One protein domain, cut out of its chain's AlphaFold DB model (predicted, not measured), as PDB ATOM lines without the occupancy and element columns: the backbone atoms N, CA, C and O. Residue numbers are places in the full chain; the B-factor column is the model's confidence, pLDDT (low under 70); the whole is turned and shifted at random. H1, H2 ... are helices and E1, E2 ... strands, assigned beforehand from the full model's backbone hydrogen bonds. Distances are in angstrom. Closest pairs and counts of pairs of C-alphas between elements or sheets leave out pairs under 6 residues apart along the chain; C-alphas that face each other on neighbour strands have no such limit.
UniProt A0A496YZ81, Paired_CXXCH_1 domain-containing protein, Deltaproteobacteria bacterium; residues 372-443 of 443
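AT A GLANCE: This is residues 372 to 443 of the 443 residues of the protein "Paired_CXXCH_1 domain-containing protein" of Deltaproteobacteria bacterium (UniProt A0A496YZ81). With little regular structure, the domain is mostly winding loops round two tiny helices set apart, H1 and H2; the small hairpin of E1 and E2 makes one end, opposite Ala 376. The printed part has 72 residues, with H1, H2, E1 and E2 in that order, two antiparallel strands and a mixed class; named elements hold only 17 residues. It is compact, radius of gyration of the C-alphas 12.5 A, spanning 35 by 24 by 22 A.

IN THESE COORDINATES: H1, residues 384 to 388, begins at C-alpha (16.862, -39.221, -4.524) and measures 5.7 A. H2, residues 403 to 406, measures 5.9 A. E1, residues 432 to 435, and E2, residues 438 to 441, each measure 10.2 A; E2 ends at C-alpha (34.557, -45.424, -3.250).

HOW THE PARTS SIT: H1 is apart from H2, E1 and E2. The hairpin E1 and E2 is antiparallel, at 155 degrees; N 433 and O 440, 2.8 A apart, are within hydrogen-bond range. H1 has its O i to N i+4 pair within hydrogen-bond range; H2 is too short for one.

THE WHOLE: The farthest C-alphas, of Ala 376 and Gly 437, are 36.6 A apart. The printed part has no cut. Links H1 to H2 and H2 to E1 are long. Residues 393 to 402, 409 to 411, 417 and 419 have pLDDT under 70.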
ATOM      1  N   LYS A 372      14.557 -31.309  -1.415       90.81
ATOM      2  CA  LYS A 372      13.627 -30.187  -1.266       90.81
ATOM      3  C   LYS A 372      14.326 -28.852  -1.484       90.81
ATOM      4  O   LYS A 372      13.720 -27.963  -2.089       90.81
ATOM      5  N   GLU A 373      15.577 -28.732  -1.057       90.19
ATOM      6  CA  GLU A 373      16.462 -27.604  -1.347       90.19
ATOM      7  C   GLU A 373      16.714 -27.484  -2.850       90.19
ATOM      8  O   GLU A 373      16.632 -26.391  -3.417       90.19
ATOM      9  N   LEU A 374      16.897 -28.620  -3.531       87.69
ATOM     10  CA  LEU A 374      17.039 -28.673  -4.986       87.69
ATOM     11  C   LEU A 374      15.720 -28.423  -5.728       87.69
ATOM     12  O   LEU A 374      15.697 -27.799  -6.796       87.69
ATOM     13  N   TYR A 375      14.606 -28.934  -5.201       88.38
ATOM     14  CA  TYR A 375      13.297 -28.817  -5.828       88.38
ATOM     15  C   TYR A 375      12.155 -28.820  -4.805       88.38
ATOM     16  O   TYR A 375      11.749 -29.856  -4.288       88.38
ATOM     17  N   ALA A 376      11.522 -27.659  -4.622       90.81
ATOM     18  CA  ALA A 376      10.545 -27.392  -3.558       90.81
ATOM     19  C   ALA A 376       9.321 -28.336  -3.463       90.81
ATOM     20  O   ALA A 376       8.589 -28.279  -2.477       90.81
ATOM     21  N   SER A 377       9.046 -29.168  -4.476       90.12
ATOM     22  CA  SER A 377       7.960 -30.167  -4.425       90.12
ATOM     23  C   SER A 377       8.385 -31.536  -3.874       90.12
ATOM     24  O   SER A 377       7.536 -32.412  -3.688       90.12
ATOM     25  N   CYS A 378       9.679 -31.729  -3.626       90.31
ATOM     26  CA  CYS A 378      10.235 -32.925  -3.010       90.31
ATOM     27  C   CYS A 378      10.043 -32.919  -1.478       90.31
ATOM     28  O   CYS A 378       9.569 -31.943  -0.892       90.31
ATOM     29  N   GLN A 379      10.338 -34.049  -0.835       86.38
ATOM     30  CA  GLN A 379      10.280 -34.185   0.628       86.38
ATOM     31  C   GLN A 379      11.605 -33.754   1.270       86.38
ATOM     32  O   GLN A 379      12.640 -33.844   0.618       86.38
ATOM     33  N   GLU A 380      11.549 -33.352   2.543       85.69
ATOM     34  CA  GLU A 380      12.739 -33.092   3.373       85.69
ATOM     35  C   GLU A 380      13.508 -34.385   3.686       85.69
ATOM     36  O   GLU A 380      12.934 -35.491   3.747       85.69
ATOM     37  N   ASP A 381      14.813 -34.225   3.888       80.75
ATOM     38  CA  ASP A 381      15.785 -35.264   4.233       80.75
ATOM     39  C   ASP A 381      15.731 -36.438   3.238       80.75
ATOM     40  O   ASP A 381      15.713 -37.626   3.598       80.75
ATOM     41  N   HIS A 382      15.551 -36.115   1.959       83.12
ATOM     42  CA  HIS A 382      15.589 -37.054   0.845       83.12
ATOM     43  C   HIS A 382      16.748 -36.707  -0.074       83.12
ATOM     44  O   HIS A 382      17.014 -35.546  -0.329       83.12
ATOM     45  N   TYR A 383      17.383 -37.736  -0.624       83.62
ATOM     46  CA  TYR A 383      18.543 -37.593  -1.501       83.62
ATOM     47  C   TYR A 383      18.355 -38.412  -2.778       83.62
ATOM     48  O   TYR A 383      19.277 -39.060  -3.272       83.62
ATOM     49  N   TYR A 384      17.129 -38.490  -3.292       82.25
ATOM     50  CA  TYR A 384      16.862 -39.221  -4.524       82.25
ATOM     51  C   TYR A 384      17.522 -38.533  -5.721       82.25
ATOM     52  O   TYR A 384      18.082 -39.215  -6.575       82.25
ATOM     53  N   LEU A 385      17.454 -37.204  -5.814       82.12
ATOM     54  CA  LEU A 385      17.976 -36.456  -6.954       82.12
ATOM     55  C   LEU A 385      19.493 -36.611  -7.053       82.12
ATOM     56  O   LEU A 385      19.998 -36.919  -8.125       82.12
ATOM     57  N   ILE A 386      20.200 -36.501  -5.935       80.00
ATOM     58  CA  ILE A 386      21.661 -36.593  -5.910       80.00
ATOM     59  C   ILE A 386      22.180 -38.014  -6.218       80.00
ATOM     60  O   ILE A 386      23.219 -38.157  -6.854       80.00
ATOM     61  N   HIS A 387      21.425 -39.065  -5.857       80.38
ATOM     62  CA  HIS A 387      21.811 -40.473  -6.069       80.38
ATOM     63  C   HIS A 387      21.237 -41.121  -7.340       80.38
ATOM     64  O   HIS A 387      21.671 -42.210  -7.720       80.38
ATOM     65  N   HIS A 388      20.228 -40.522  -7.982       78.81
ATOM     66  CA  HIS A 388      19.552 -41.113  -9.147       78.81
ATOM     67  C   HIS A 388      19.414 -40.175 -10.347       78.81
ATOM     68  O   HIS A 388      18.934 -40.614 -11.396       78.81
ATOM     69  N   ASN A 389      19.795 -38.902 -10.231       75.69
ATOM     70  CA  ASN A 389      19.659 -37.933 -11.310       75.69
ATOM     71  C   ASN A 389      20.997 -37.264 -11.631       75.69
ATOM     72  O   ASN A 389      21.450 -36.380 -10.912       75.69
ATOM     73  N   THR A 390      21.523 -37.570 -12.818       75.81
ATOM     74  CA  THR A 390      22.756 -36.990 -13.376       75.81
ATOM     75  C   THR A 390      22.730 -35.461 -13.531       75.81
ATOM     76  O   THR A 390      23.746 -34.875 -13.875       75.81
ATOM     77  N   THR A 391      21.575 -34.812 -13.335       76.81
ATOM     78  CA  THR A 391      21.397 -33.345 -13.347       76.81
ATOM     79  C   THR A 391      21.701 -32.691 -11.996       76.81
ATOM     80  O   THR A 391      21.997 -31.499 -11.953       76.81
ATOM     81  N   TYR A 392      21.648 -33.438 -10.891       72.94
ATOM     82  CA  TYR A 392      21.853 -32.907  -9.532       72.94
ATOM     83  C   TYR A 392      22.966 -33.626  -8.762       72.94
ATOM     84  O   TYR A 392      23.320 -33.229  -7.655       72.94
ATOM     85  N   GLY A 393      23.531 -34.663  -9.366       66.06
ATOM     86  CA  GLY A 393      24.681 -35.401  -8.882       66.06
ATOM     87  C   GLY A 393      25.032 -36.463  -9.913       66.06
ATOM     88  O   GLY A 393      24.163 -37.194 -10.387       66.06
ATOM     89  N   GLY A 394      26.292 -36.503 -10.327       55.38
ATOM     90  CA  GLY A 394      26.790 -37.454 -11.319       55.38
ATOM     91  C   GLY A 394      27.350 -38.736 -10.707       55.38
ATOM     92  O   GLY A 394      27.854 -39.562 -11.448       55.38
ATOM     93  N   ASP A 395      27.193 -38.971  -9.401       59.69
ATOM     94  CA  ASP A 395      27.586 -40.233  -8.760       59.69
ATOM     95  C   ASP A 395      26.428 -41.261  -8.612       59.69
ATOM     96  O   ASP A 395      26.386 -41.976  -7.603       59.69
ATOM     97  N   PRO A 396      25.439 -41.396  -9.541       61.31
ATOM     98  CA  PRO A 396      24.497 -42.496  -9.483       61.31
ATOM     99  C   PRO A 396      25.240 -43.758  -9.912       61.31
ATOM    100  O   PRO A 396      25.268 -44.168 -11.070       61.31
ATOM    101  N   TYR A 397      25.828 -44.397  -8.919       59.38
ATOM    102  CA  TYR A 397      26.556 -45.643  -9.046       59.38
ATOM    103  C   TYR A 397      25.718 -46.801  -9.653       59.38
ATOM    104  O   TYR A 397      26.255 -47.779 -10.179       59.38
ATOM    105  N   TYR A 398      24.386 -46.685  -9.644       61.56
ATOM    106  CA  TYR A 398      23.470 -47.690 -10.179       61.56
ATOM    107  C   TYR A 398      22.831 -47.245 -11.496       61.56
ATOM    108  O   TYR A 398      22.154 -46.219 -11.569       61.56
ATOM    109  N   THR A 399      22.931 -48.090 -12.524       58.09
ATOM    110  CA  THR A 399      22.121 -47.940 -13.737       58.09
ATOM    111  C   THR A 399      20.635 -48.129 -13.406       58.09
ATOM    112  O   THR A 399      20.249 -49.019 -12.640       58.09
ATOM    113  N   GLY A 400      19.775 -47.263 -13.954       56.16
ATOM    114  CA  GLY A 400      18.334 -47.293 -13.687       56.16
ATOM    115  C   GLY A 400      17.722 -48.673 -13.968       56.16
ATOM    116  O   GLY A 400      17.842 -49.188 -15.076       56.16
ATOM    117  N   GLY A 401      17.063 -49.271 -12.966       58.88
ATOM    118  CA  GLY A 401      16.372 -50.566 -13.092       58.88
ATOM    119  C   GLY A 401      16.598 -51.554 -11.942       58.88
ATOM    120  O   GLY A 401      15.763 -52.430 -11.730       58.88
ATOM    121  N   SER A 402      17.652 -51.381 -11.141       67.94
ATOM    122  CA  SER A 402      18.005 -52.292 -10.035       67.94
ATOM    123  C   SER A 402      17.494 -51.825  -8.670       67.94
ATOM    124  O   SER A 402      18.104 -52.100  -7.650       67.94
ATOM    125  N   CYS A 403      16.363 -51.117  -8.592       70.88
ATOM    126  CA  CYS A 403      15.956 -50.434  -7.358       70.88
ATOM    127  C   CYS A 403      15.831 -51.361  -6.129       70.88
ATOM    128  O   CYS A 403      15.936 -50.891  -4.999       70.88
ATOM    129  N   SER A 404      15.576 -52.659  -6.334       72.88
ATOM    130  CA  SER A 404      15.496 -53.665  -5.268       72.88
ATOM    131  C   SER A 404      16.844 -54.056  -4.654       72.88
ATOM    132  O   SER A 404      16.837 -54.670  -3.592       72.88
ATOM    133  N   SER A 405      17.982 -53.731  -5.283       72.19
ATOM    134  CA  SER A 405      19.309 -53.960  -4.687       72.19
ATOM    135  C   SER A 405      19.556 -53.048  -3.490       72.19
ATOM    136  O   SER A 405      20.251 -53.434  -2.556       72.19
ATOM    137  N   CYS A 406      18.956 -51.857  -3.501       73.94
ATOM    138  CA  CYS A 406      19.141 -50.856  -2.458       73.94
ATOM    139  C   CYS A 406      17.868 -50.659  -1.631       73.94
ATOM    140  O   CYS A 406      17.945 -50.526  -0.417       73.94
ATOM    141  N   HIS A 407      16.682 -50.690  -2.235       77.75
ATOM    142  CA  HIS A 407      15.448 -50.322  -1.545       77.75
ATOM    143  C   HIS A 407      14.411 -51.444  -1.520       77.75
ATOM    144  O   HIS A 407      14.120 -52.080  -2.536       77.75
ATOM    145  N   SER A 408      13.711 -51.571  -0.396       72.19
ATOM    146  CA  SER A 408      12.476 -52.356  -0.311       72.19
ATOM    147  C   SER A 408      11.264 -51.534  -0.802       72.19
ATOM    148  O   SER A 408      11.275 -50.307  -0.712       72.19
ATOM    149  N   GLY A 409      10.233 -52.172  -1.373       68.19
ATOM    150  CA  GLY A 409       8.961 -51.520  -1.754       68.19
ATOM    151  C   GLY A 409       8.846 -50.980  -3.194       68.19
ATOM    152  O   GLY A 409       9.771 -51.090  -3.997       68.19
ATOM    153  N   SER A 410       7.673 -50.422  -3.531       60.66
ATOM    154  CA  SER A 410       7.318 -49.878  -4.856       60.66
ATOM    155  C   SER A 410       7.270 -48.345  -4.863       60.66
ATOM    156  O   SER A 410       6.712 -47.760  -3.939       60.66
ATOM    157  N   GLY A 411       7.782 -47.712  -5.923       68.44
ATOM    158  CA  GLY A 411       7.827 -46.251  -6.087       68.44
ATOM    159  C   GLY A 411       9.234 -45.738  -6.418       68.44
ATOM    160  O   GLY A 411      10.232 -46.392  -6.096       68.44
ATOM    161  N   SER A 412       9.308 -44.592  -7.094       73.81
ATOM    162  CA  SER A 412      10.546 -43.887  -7.454       73.81
ATOM    163  C   SER A 412      10.284 -42.383  -7.510       73.81
ATOM    164  O   SER A 412       9.207 -41.973  -7.944       73.81
ATOM    165  N   GLY A 413      11.269 -41.575  -7.124       78.25
ATOM    166  CA  GLY A 413      11.195 -40.115  -7.168       78.25
ATOM    167  C   GLY A 413      11.403 -39.466  -5.802       78.25
ATOM    168  O   GLY A 413      11.188 -40.096  -4.770       78.25
ATOM    169  N   CYS A 414      11.750 -38.182  -5.807       83.50
ATOM    170  CA  CYS A 414      12.027 -37.403  -4.595       83.50
ATOM    171  C   CYS A 414      10.808 -37.205  -3.670       83.50
ATOM    172  O   CYS A 414      10.946 -36.878  -2.493       83.50
ATOM    173  N   GLY A 415       9.595 -37.429  -4.187       81.31
ATOM    174  CA  GLY A 415       8.351 -37.442  -3.409       81.31
ATOM    175  C   GLY A 415       7.972 -38.818  -2.846       81.31
ATOM    176  O   GLY A 415       6.937 -38.949  -2.198       81.31
ATOM    177  N   SER A 416       8.749 -39.864  -3.138       77.25
ATOM    178  CA  SER A 416       8.404 -41.245  -2.793       77.25
ATOM    179  C   SER A 416       8.782 -41.568  -1.351       77.25
ATOM    180  O   SER A 416       9.950 -41.510  -0.993       77.25
ATOM    181  N   SER A 417       7.836 -42.072  -0.556       64.88
ATOM    182  CA  SER A 417       8.081 -42.602   0.796       64.88
ATOM    183  C   SER A 417       8.710 -44.006   0.792       64.88
ATOM    184  O   SER A 417       8.442 -44.818   1.682       64.88
ATOM    185  N   ARG A 418       9.479 -44.352  -0.250       71.00
ATOM    186  CA  ARG A 418      10.190 -45.640  -0.290       71.00
ATOM    187  C   ARG A 418      11.201 -45.634   0.852       71.00
ATOM    188  O   ARG A 418      11.682 -44.564   1.198       71.00
ATOM    189  N   SER A 419      11.504 -46.795   1.439       65.75
ATOM    190  CA  SER A 419      12.406 -46.882   2.595       65.75
ATOM    191  C   SER A 419      13.698 -46.097   2.321       65.75
ATOM    192  O   SER A 419      14.518 -46.557   1.511       65.75
ATOM    193  N   LYS A 420      13.823 -44.912   2.949       74.00
ATOM    194  CA  LYS A 420      15.036 -44.088   2.931       74.00
ATOM    195  C   LYS A 420      16.190 -45.001   3.339       74.00
ATOM    196  O   LYS A 420      16.026 -45.821   4.246       74.00
ATOM    197  N   LYS A 421      17.318 -44.919   2.638       77.00
ATOM    198  CA  LYS A 421      18.509 -45.660   3.051       77.00
ATOM    199  C   LYS A 421      19.241 -44.865   4.111       77.00
ATOM    200  O   LYS A 421      19.285 -43.643   4.049       77.00
ATOM    201  N   VAL A 422      19.768 -45.580   5.091       79.94
ATOM    202  CA  VAL A 422      20.651 -44.994   6.088       79.94
ATOM    203  C   VAL A 422      21.962 -44.664   5.377       79.94
ATOM    204  O   VAL A 422      22.512 -45.537   4.708       79.94
ATOM    205  N   CYS A 423      22.445 -43.421   5.480       82.56
ATOM    206  CA  CYS A 423      23.625 -42.953   4.740       82.56
ATOM    207  C   CYS A 423      24.826 -43.880   4.968       82.56
ATOM    208  O   CYS A 423      25.481 -44.315   4.025       82.56
ATOM    209  N   THR A 424      25.044 -44.285   6.215       84.56
ATOM    210  CA  THR A 424      26.141 -45.151   6.659       84.56
ATOM    211  C   THR A 424      26.039 -46.617   6.233       84.56
ATOM    212  O   THR A 424      26.997 -47.362   6.437       84.56
ATOM    213  N   ASP A 425      24.950 -47.050   5.580       83.06
ATOM    214  CA  ASP A 425      24.952 -48.333   4.855       83.06
ATOM    215  C   ASP A 425      26.014 -48.316   3.736       83.06
ATOM    216  O   ASP A 425      26.554 -49.362   3.368       83.06
ATOM    217  N   CYS A 426      26.306 -47.132   3.185       82.50
ATOM    218  CA  CYS A 426      27.239 -46.943   2.077       82.50
ATOM    219  C   CYS A 426      28.345 -45.925   2.390       82.50
ATOM    220  O   CYS A 426      29.480 -46.158   2.007       82.50
ATOM    221  N   HIS A 427      28.059 -44.841   3.109       85.25
ATOM    222  CA  HIS A 427      28.988 -43.734   3.352       85.25
ATOM    223  C   HIS A 427      29.712 -43.889   4.694       85.25
ATOM    224  O   HIS A 427      29.177 -43.544   5.747       85.25
ATOM    225  N   TYR A 428      30.926 -44.437   4.663       87.75
ATOM    226  CA  TYR A 428      31.820 -44.529   5.823       87.75
ATOM    227  C   TYR A 428      33.287 -44.682   5.414       87.75
ATOM    228  O   TYR A 428      33.559 -45.167   4.321       87.75
ATOM    229  N   HIS A 429      34.237 -44.357   6.294       89.56
ATOM    230  CA  HIS A 429      35.668 -44.482   5.973       89.56
ATOM    231  C   HIS A 429      36.054 -45.878   5.466       89.56
ATOM    232  O   HIS A 429      35.711 -46.898   6.082       89.56
ATOM    233  N   GLY A 430      36.759 -45.920   4.335       86.38
ATOM    234  CA  GLY A 430      37.170 -47.150   3.661       86.38
ATOM    235  C   GLY A 430      36.031 -47.896   2.955       86.38
ATOM    236  O   GLY A 430      36.202 -49.053   2.558       86.38
ATOM    237  N   SER A 431      34.850 -47.286   2.822       86.38
ATOM    238  CA  SER A 431      33.719 -47.886   2.114       86.38
ATOM    239  C   SER A 431      33.958 -47.931   0.605       86.38
ATOM    240  O   SER A 431      34.365 -46.962  -0.038       86.38
ATOM    241  N   THR A 432      33.684 -49.098   0.025       84.12
ATOM    242  CA  THR A 432      33.674 -49.301  -1.422       84.12
ATOM    243  C   THR A 432      32.454 -50.115  -1.820       84.12
ATOM    244  O   THR A 432      31.931 -50.904  -1.029       84.12
ATOM    245  N   HIS A 433      32.017 -49.952  -3.063       78.00
ATOM    246  CA  HIS A 433      30.957 -50.758  -3.646       78.00
ATOM    247  C   HIS A 433      31.338 -51.208  -5.063       78.00
ATOM    248  O   HIS A 433      31.807 -50.411  -5.878       78.00
ATOM    249  N   THR A 434      31.108 -52.487  -5.393       77.94
ATOM    250  CA  THR A 434      31.390 -53.068  -6.725       77.94
ATOM    251  C   THR A 434      30.112 -53.450  -7.490       77.94
ATOM    252  O   THR A 434      29.262 -54.165  -6.965       77.94
ATOM    253  N   TYR A 435      29.955 -52.939  -8.720       72.88
ATOM    254  CA  TYR A 435      28.766 -53.092  -9.574       72.88
ATOM    255  C   TYR A 435      29.222 -53.075 -11.022       72.88
ATOM    256  O   TYR A 435      30.064 -52.265 -11.405       72.88
ATOM    257  N   ASP A 436      28.696 -54.020 -11.798       72.38
ATOM    258  CA  ASP A 436      29.085 -54.255 -13.191       72.38
ATOM    259  C   ASP A 436      30.615 -54.292 -13.401       72.38
ATOM    260  O   ASP A 436      31.179 -53.701 -14.316       72.38
ATOM    261  N   GLY A 437      31.324 -54.931 -12.460       75.81
ATOM    262  CA  GLY A 437      32.785 -55.061 -12.485       75.81
ATOM    263  C   GLY A 437      33.571 -53.795 -12.123       75.81
ATOM    264  O   GLY A 437      34.792 -53.876 -12.009       75.81
ATOM    265  N   THR A 438      32.910 -52.660 -11.882       75.88
ATOM    266  CA  THR A 438      33.559 -51.408 -11.469       75.88
ATOM    267  C   THR A 438      33.414 -51.208  -9.964       75.88
ATOM    268  O   THR A 438      32.317 -51.341  -9.415       75.88
ATOM    269  N   THR A 439      34.526 -50.918  -9.285       78.69
ATOM    270  CA  THR A 439      34.553 -50.631  -7.843       78.69
ATOM    271  C   THR A 439      34.686 -49.138  -7.623       78.69
ATOM    272  O   THR A 439      35.580 -48.511  -8.184       78.69
ATOM    273  N   TRP A 440      33.813 -48.598  -6.785       74.81
ATOM    274  CA  TRP A 440      33.713 -47.178  -6.495       74.81
ATOM    275  C   TRP A 440      33.894 -46.975  -5.007       74.81
ATOM    276  O   TRP A 440      33.439 -47.795  -4.207       74.81
ATOM    277  N   ARG A 441      34.552 -45.884  -4.634       79.00
ATOM    278  CA  ARG A 441      34.557 -45.424  -3.250       79.00
ATOM    279  C   ARG A 441      33.246 -44.728  -2.957       79.00
ATOM    280  O   ARG A 441      32.705 -44.040  -3.819       79.00
ATOM    281  N   THR A 442      32.727 -44.934  -1.764       75.56
ATOM    282  CA  THR A 442      31.453 -44.347  -1.346       75.56
ATOM    283  C   THR A 442      31.640 -43.280  -0.277       75.56
ATOM    284  O   THR A 442      30.689 -42.566   0.001       75.56
ATOM    285  N   PHE A 443      32.846 -43.088   0.255       77.62
ATOM    286  CA  PHE A 443      33.184 -42.006   1.176       77.62
ATOM    287  C   PHE A 443      34.545 -41.405   0.842       77.62
ATOM    288  O   PHE A 443      35.337 -42.086   0.145       77.62
TER     289      PHE A 443